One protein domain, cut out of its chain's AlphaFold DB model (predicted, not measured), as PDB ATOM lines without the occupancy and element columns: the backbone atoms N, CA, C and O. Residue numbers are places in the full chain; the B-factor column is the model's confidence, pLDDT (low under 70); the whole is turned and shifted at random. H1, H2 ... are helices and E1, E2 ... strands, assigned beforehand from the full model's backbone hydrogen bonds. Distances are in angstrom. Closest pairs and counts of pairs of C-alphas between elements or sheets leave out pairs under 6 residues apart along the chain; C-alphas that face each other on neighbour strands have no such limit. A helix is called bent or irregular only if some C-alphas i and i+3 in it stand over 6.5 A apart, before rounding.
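AT A GLANCE: This is residues 68 to 119 of the 119 residues of an uncharacterized protein of Leisingera sp. ANG-M7 (UniProt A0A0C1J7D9). Two helices of equal residue count, H1 and H3, meet at a corner and spread from it as a V, with the small strand hairpin E1 and E2 near the corner. The short helix H2 and its links make a loop away from the V, while residues 68 to 75 of H1 and 113 to 119 at the end of H3 and beyond it stick out. The printed part has 52 residues, with three named helices and two named strands in the order H1, H2, E1, E2, H3; the sheet, E1 - E2, is antiparallel and the class is mostly helix. It is only just compact, close to loose, with a radius of gyration of the C-alphas of 11.8 A, and flat, spanning 34 by 29 by 15 A.

HOW THE PARTS SIT: E1, residues 94 to 96, and E2, residues 101 to 103, form an antiparallel hairpin at 137 degrees, with N 96 and O 101 2.8 A apart and N 103 and O 94 2.9 A apart, within hydrogen-bond range. The closest C-alphas of E1 and H3, residues 105 to 117, are those of Ala 94 and Leu 108, 7.5 A apart. H1, residues 68 to 80, touches H3 with residue 80 alone, C-alphas 80 and 105 being closest at 4.7 A. They run opposite ways at a steep tilt of 52 degrees. H2, residues 84 to 89, is apart from H1 and H3. H2 is irregular, with C-alphas 85 and 88 7.8 A apart. Every O i to N i+4 pair is within hydrogen-bond range in H1 and H3; H2 has 0 of 2, but 2 of 3 O i to N i+3 pairs.

IN THESE COORDINATES: H1 begins at C-alpha 68 (78.695, 117.376, 306.756) and measures 18.1 A. H3 measures 18.9 A and ends at C-alpha 117 (60.117, 113.645, 294.949).

THE WHOLE: The two C-alphas farthest apart, those of Arg 89 and Asn 119, are 34.4 A apart. The printed part has no cut, and its four links between named elements are tight. Mean pLDDT of the printed part is 88.7; residue 119 is under 70.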
ATOM      1  N   ASP A  68      80.125 117.437 306.500       83.50
ATOM      2  CA  ASP A  68      78.695 117.376 306.756       83.50
ATOM      3  C   ASP A  68      78.025 116.228 305.998       83.50
ATOM      4  O   ASP A  68      77.284 115.477 306.627       83.50
ATOM      5  N   LEU A  69      78.387 115.952 304.737       83.12
ATOM      6  CA  LEU A  69      77.877 114.780 304.005       83.12
ATOM      7  C   LEU A  69      78.204 113.466 304.724       83.12
ATOM      8  O   LEU A  69      77.347 112.589 304.854       83.12
ATOM      9  N   ALA A  70      79.436 113.321 305.216       85.44
ATOM     10  CA  ALA A  70      79.834 112.124 305.953       85.44
ATOM     11  C   ALA A  70      79.049 111.980 307.269       85.44
ATOM     12  O   ALA A  70      78.608 110.884 307.630       85.44
ATOM     13  N   ARG A  71      78.853 113.095 307.980       90.19
ATOM     14  CA  ARG A  71      78.110 113.139 309.241       90.19
ATOM     15  C   ARG A  71      76.618 112.873 309.040       90.19
ATOM     16  O   ARG A  71      76.022 112.154 309.841       90.19
ATOM     17  N   ASP A  72      76.030 113.397 307.977       91.25
ATOM     18  CA  ASP A  72      74.617 113.215 307.653       91.25
ATOM     19  C   ASP A  72      74.334 111.788 307.187       91.25
ATOM     20  O   ASP A  72      73.403 111.155 307.690       91.25
ATOM     21  N   ALA A  73      75.213 111.205 306.365       91.50
ATOM     22  CA  ALA A  73      75.132 109.790 306.006       91.50
ATOM     23  C   ALA A  73      75.222 108.871 307.240       91.50
ATOM     24  O   ALA A  73      74.510 107.868 307.325       91.50
ATOM     25  N   ALA A  74      76.067 109.208 308.221       93.06
ATOM     26  CA  ALA A  74      76.173 108.446 309.465       93.06
ATOM     27  C   ALA A  74      74.896 108.534 310.317       93.06
ATOM     28  O   ALA A  74      74.428 107.514 310.827       93.06
ATOM     29  N   ARG A  75      74.305 109.730 310.443       94.19
ATOM     30  CA  ARG A  75      73.023 109.936 311.143       94.19
ATOM     31  C   ARG A  75      71.894 109.147 310.484       94.19
ATOM     32  O   ARG A  75      71.131 108.485 311.186       94.19
ATOM     33  N   TYR A  76      71.831 109.178 309.155       94.00
ATOM     34  CA  TYR A  76      70.830 108.447 308.384       94.00
ATOM     35  C   TYR A  76      70.921 106.937 308.613       94.00
ATOM     36  O   TYR A  76      69.939 106.309 309.000       94.00
ATOM     37  N   ARG A  77      72.123 106.359 308.463       93.75
ATOM     38  CA  ARG A  77      72.358 104.926 308.713       93.75
ATOM     39  C   ARG A  77      71.978 104.521 310.132       93.75
ATOM     40  O   ARG A  77      71.372 103.476 310.329       93.75
ATOM     41  N   TRP A  78      72.284 105.365 311.117       92.56
ATOM     42  CA  TRP A  78      71.916 105.086 312.501       92.56
ATOM     43  C   TRP A  78      70.397 104.965 312.680       92.56
ATOM     44  O   TRP A  78      69.958 104.005 313.309       92.56
ATOM     45  N   LEU A  79      69.606 105.883 312.104       92.38
ATOM     46  CA  LEU A  79      68.136 105.829 312.144       92.38
ATOM     47  C   LEU A  79      67.583 104.626 311.373       92.38
ATOM     48  O   LEU A  79      66.707 103.925 311.878       92.38
ATOM     49  N   ARG A  80      68.130 104.362 310.182       93.69
ATOM     50  CA  ARG A  80      67.751 103.238 309.319       93.69
ATOM     51  C   ARG A  80      67.914 101.888 310.019       93.69
ATOM     52  O   ARG A  80      67.013 101.059 309.952       93.69
ATOM     53  N   ASP A  81      69.015 101.693 310.737       91.94
ATOM     54  CA  ASP A  81      69.361 100.414 311.367       91.94
ATOM     55  C   ASP A  81      68.792 100.266 312.795       91.94
ATOM     56  O   ASP A  81      69.327  99.495 313.600       91.94
ATOM     57  N   ARG A  82      67.785 101.057 313.201       88.88
ATOM     58  CA  ARG A  82      67.169 100.901 314.532       88.88
ATOM     59  C   ARG A  82      66.203  99.732 314.565       88.88
ATOM     60  O   ARG A  82      65.332  99.606 313.713       88.88
ATOM     61  N   ASP A  83      66.330  98.913 315.602       83.94
ATOM     62  CA  ASP A  83      65.366  97.864 315.913       83.94
ATOM     63  C   ASP A  83      64.157  98.469 316.640       83.94
ATOM     64  O   ASP A  83      64.275  98.960 317.769       83.94
ATOM     65  N   LEU A  84      62.990  98.420 315.996       79.88
ATOM     66  CA  LEU A  84      61.731  98.930 316.551       79.88
ATOM     67  C   LEU A  84      61.289  98.184 317.815       79.88
ATOM     68  O   LEU A  84      60.552  98.741 318.626       79.88
ATOM     69  N   ASN A  85      61.784  96.964 318.042       76.94
ATOM     70  CA  ASN A  85      61.465  96.185 319.238       76.94
ATOM     71  C   ASN A  85      62.100  96.746 320.524       76.94
ATOM     72  O   ASN A  85      61.826  96.235 321.605       76.94
ATOM     73  N   THR A  86      62.939  97.787 320.432       70.75
ATOM     74  CA  THR A  86      63.647  98.396 321.578       70.75
ATOM     75  C   THR A  86      63.056  99.730 322.042       70.75
ATOM     76  O   THR A  86      63.695 100.483 322.780       70.75
ATOM     77  N   ILE A  87      61.831 100.037 321.607       77.06
ATOM     78  CA  ILE A  87      61.129 101.297 321.890       77.06
ATOM     79  C   ILE A  87      60.986 101.597 323.393       77.06
ATOM     80  O   ILE A  87      60.945 102.756 323.804       77.06
ATOM     81  N   ASP A  88      60.972 100.559 324.225       77.88
ATOM     82  CA  ASP A  88      60.852 100.616 325.682       77.88
ATOM     83  C   ASP A  88      62.096 101.179 326.391       77.88
ATOM     84  O   ASP A  88      62.020 101.581 327.553       77.88
ATOM     85  N   ARG A  89      63.240 101.247 325.702       78.62
ATOM     86  CA  ARG A  89      64.527 101.696 326.269       78.62
ATOM     87  C   ARG A  89      64.819 103.181 326.052       78.62
ATOM     88  O   ARG A  89      65.808 103.683 326.586       78.62
ATOM     89  N   GLY A  90      63.960 103.876 325.306       76.06
ATOM     90  CA  GLY A  90      64.169 105.262 324.892       76.06
ATOM     91  C   GLY A  90      65.211 105.400 323.775       76.06
ATOM     92  O   GLY A  90      66.145 104.609 323.653       76.06
ATOM     93  N   GLY A  91      65.048 106.413 322.923       84.12
ATOM     94  CA  GLY A  91      65.924 106.632 321.774       84.12
ATOM     95  C   GLY A  91      65.377 107.661 320.793       84.12
ATOM     96  O   GLY A  91      64.326 108.257 321.020       84.12
ATOM     97  N   VAL A  92      66.110 107.866 319.698       88.25
ATOM     98  CA  VAL A  92      65.691 108.712 318.574       88.25
ATOM     99  C   VAL A  92      65.218 107.806 317.442       88.25
ATOM    100  O   VAL A  92      65.894 106.838 317.104       88.25
ATOM    101  N   PHE A  93      64.071 108.135 316.857       89.94
ATOM    102  CA  PHE A  93      63.487 107.416 315.731       89.94
ATOM    103  C   PHE A  93      62.901 108.406 314.722       89.94
ATOM    104  O   PHE A  93      62.615 109.553 315.069       89.94
ATOM    105  N   ALA A  94      62.703 107.949 313.485       91.56
ATOM    106  CA  ALA A  94      61.939 108.680 312.485       91.56
ATOM    107  C   ALA A  94      60.454 108.309 312.603       91.56
ATOM    108  O   ALA A  94      60.109 107.130 312.670       91.56
ATOM    109  N   GLY A  95      59.585 109.318 312.657       91.94
ATOM    110  CA  GLY A  95      58.139 109.143 312.734       91.94
ATOM    111  C   GLY A  95      57.451 109.672 311.481       91.94
ATOM    112  O   GLY A  95      57.828 110.721 310.965       91.94
ATOM    113  N   LEU A  96      56.428 108.957 311.027       92.81
ATOM    114  CA  LEU A  96      55.504 109.392 309.995       92.81
ATOM    115  C   LEU A  96      54.298 110.075 310.641       92.81
ATOM    116  O   LEU A  96      53.684 109.547 311.572       92.81
ATOM    117  N   THR A  97      53.945 111.245 310.123       91.94
ATOM    118  CA  THR A  97      52.766 112.012 310.535       91.94
ATOM    119  C   THR A  97      51.858 112.251 309.333       91.94
ATOM    120  O   THR A  97      52.398 112.544 308.263       91.94
ATOM    121  N   PRO A  98      50.522 112.271 309.511       93.38
ATOM    122  CA  PRO A  98      49.761 112.215 310.772       93.38
ATOM    123  C   PRO A  98      49.528 110.811 311.355       93.38
ATOM    124  O   PRO A  98      48.889 110.684 312.398       93.38
ATOM    125  N   GLU A  99      50.029 109.760 310.716       92.88
ATOM    126  CA  GLU A  99      49.732 108.365 311.059       92.88
ATOM    127  C   GLU A  99      50.334 107.932 312.410       92.88
ATOM    128  O   GLU A  99      49.900 106.933 312.979       92.88
ATOM    129  N   ASN A 100      51.280 108.706 312.959       90.62
ATOM    130  CA  ASN A 100      51.993 108.448 314.217       90.62
ATOM    131  C   ASN A 100      52.686 107.073 314.237       90.62
ATOM    132  O   ASN A 100      52.693 106.380 315.256       90.62
ATOM    133  N   VAL A 101      53.267 106.680 313.102       90.25
ATOM    134  CA  VAL A 101      53.974 105.402 312.921       90.25
ATOM    135  C   VAL A 101      55.479 105.635 312.979       90.25
ATOM    136  O   VAL A 101      55.972 106.627 312.452       90.25
ATOM    137  N   ILE A 102      56.224 104.727 313.606       90.75
ATOM    138  CA  ILE A 102      57.689 104.770 313.606       90.75
ATOM    139  C   ILE A 102      58.220 103.994 312.402       90.75
ATOM    140  O   ILE A 102      57.775 102.877 312.147       90.75
ATOM    141  N   LEU A 103      59.186 104.578 311.694       91.94
ATOM    142  CA  LEU A 103      59.814 104.005 310.507       91.94
ATOM    143  C   LEU A 103      61.279 103.631 310.775       91.94
ATOM    144  O   LEU A 103      62.002 104.329 311.491       91.94
ATOM    145  N   ASN A 104      61.724 102.546 310.150       92.69
ATOM    146  CA  ASN A 104      63.117 102.118 310.065       92.69
ATOM    147  C   ASN A 104      63.346 101.399 308.724       92.69
ATOM    148  O   ASN A 104      62.414 101.239 307.937       92.69
ATOM    149  N   GLY A 105      64.580 100.957 308.473       92.25
ATOM    150  CA  GLY A 105      64.900 100.118 307.323       92.25
ATOM    151  C   GLY A 105      64.379 100.683 306.000       92.25
ATOM    152  O   GLY A 105      64.369 101.896 305.788       92.25
ATOM    153  N   GLU A 106      63.973  99.785 305.102       93.38
ATOM    154  CA  GLU A 106      63.505 100.131 303.754       93.38
ATOM    155  C   GLU A 106      62.231 100.981 303.765       93.38
ATOM    156  O   GLU A 106      62.076 101.841 302.900       93.38
ATOM    157  N   ASP A 107      61.370 100.817 304.773       93.12
ATOM    158  CA  ASP A 107      60.163 101.634 304.909       93.12
ATOM    159  C   ASP A 107      60.521 103.108 305.136       93.12
ATOM    160  O   ASP A 107      59.884 103.990 304.558       93.12
ATOM    161  N   LEU A 108      61.559 103.396 305.929       94.50
ATOM    162  CA  LEU A 108      62.050 104.764 306.113       94.50
ATOM    163  C   LEU A 108      62.592 105.351 304.804       94.50
ATOM    164  O   LEU A 108      62.241 106.483 304.473       94.50
ATOM    165  N   ASP A 109      63.395 104.590 304.055       94.81
ATOM    166  CA  ASP A 109      63.931 105.047 302.764       94.81
ATOM    167  C   ASP A 109      62.799 105.421 301.806       94.81
ATOM    168  O   ASP A 109      62.792 106.515 301.247       94.81
ATOM    169  N   LEU A 110      61.799 104.546 301.671       95.75
ATOM    170  CA  LEU A 110      60.705 104.732 300.725       95.75
ATOM    171  C   LEU A 110      59.884 105.993 301.025       95.75
ATOM    172  O   LEU A 110      59.510 106.723 300.105       95.75
ATOM    173  N   HIS A 111      59.625 106.284 302.304       94.62
ATOM    174  CA  HIS A 111      58.906 107.501 302.695       94.62
ATOM    175  C   HIS A 111      59.753 108.764 302.501       94.62
ATOM    176  O   HIS A 111      59.214 109.798 302.101       94.62
ATOM    177  N   VAL A 112      61.065 108.695 302.750       94.06
ATOM    178  CA  VAL A 112      61.988 109.814 302.504       94.06
ATOM    179  C   VAL A 112      62.073 110.119 301.008       94.06
ATOM    180  O   VAL A 112      61.903 111.274 300.617       94.06
ATOM    181  N   ASP A 113      62.244 109.100 300.168       95.62
ATOM    182  CA  ASP A 113      62.297 109.250 298.710       95.62
ATOM    183  C   ASP A 113      60.991 109.830 298.154       95.62
ATOM    184  O   ASP A 113      61.014 110.769 297.352       95.62
ATOM    185  N   ALA A 114      59.843 109.333 298.622       95.12
ATOM    186  CA  ALA A 114      58.538 109.859 298.233       95.12
ATOM    187  C   ALA A 114      58.365 111.338 298.625       95.12
ATOM    188  O   ALA A 114      57.847 112.129 297.831       95.12
ATOM    189  N   ALA A 115      58.823 111.729 299.819       92.69
ATOM    190  CA  ALA A 115      58.767 113.113 300.280       92.69
ATOM    191  C   ALA A 115      59.692 114.033 299.466       92.69
ATOM    192  O   ALA A 115      59.276 115.127 299.089       92.69
ATOM    193  N   MET A 116      60.910 113.583 299.142       93.94
ATOM    194  CA  MET A 116      61.855 114.343 298.312       93.94
ATOM    195  C   MET A 116      61.351 114.543 296.880       93.94
ATOM    196  O   MET A 116      61.573 115.602 296.306       93.94
ATOM    197  N   ALA A 117      60.672 113.550 296.301       92.88
ATOM    198  CA  ALA A 117      60.117 113.645 294.949       92.88
ATOM    199  C   ALA A 117      58.861 114.532 294.857       92.88
ATOM    200  O   ALA A 117      58.480 114.947 293.763       92.88
ATOM    201  N   SER A 118      58.203 114.788 295.990       82.69
ATOM    202  CA  SER A 118      56.947 115.545 296.072       82.69
ATOM    203  C   SER A 118      57.145 117.027 296.417       82.69
ATOM    204  O   SER A 118      56.157 117.742 296.591       82.69
ATOM    205  N   ASN A 119      58.396 117.476 296.539       53.94
ATOM    206  CA  ASN A 119      58.788 118.824 296.954       53.94
ATOM    207  C   ASN A 119      59.575 119.542 295.853       53.94
ATOM    208  O   ASN A 119      59.460 120.785 295.777       53.94
TER     209      ASN A 119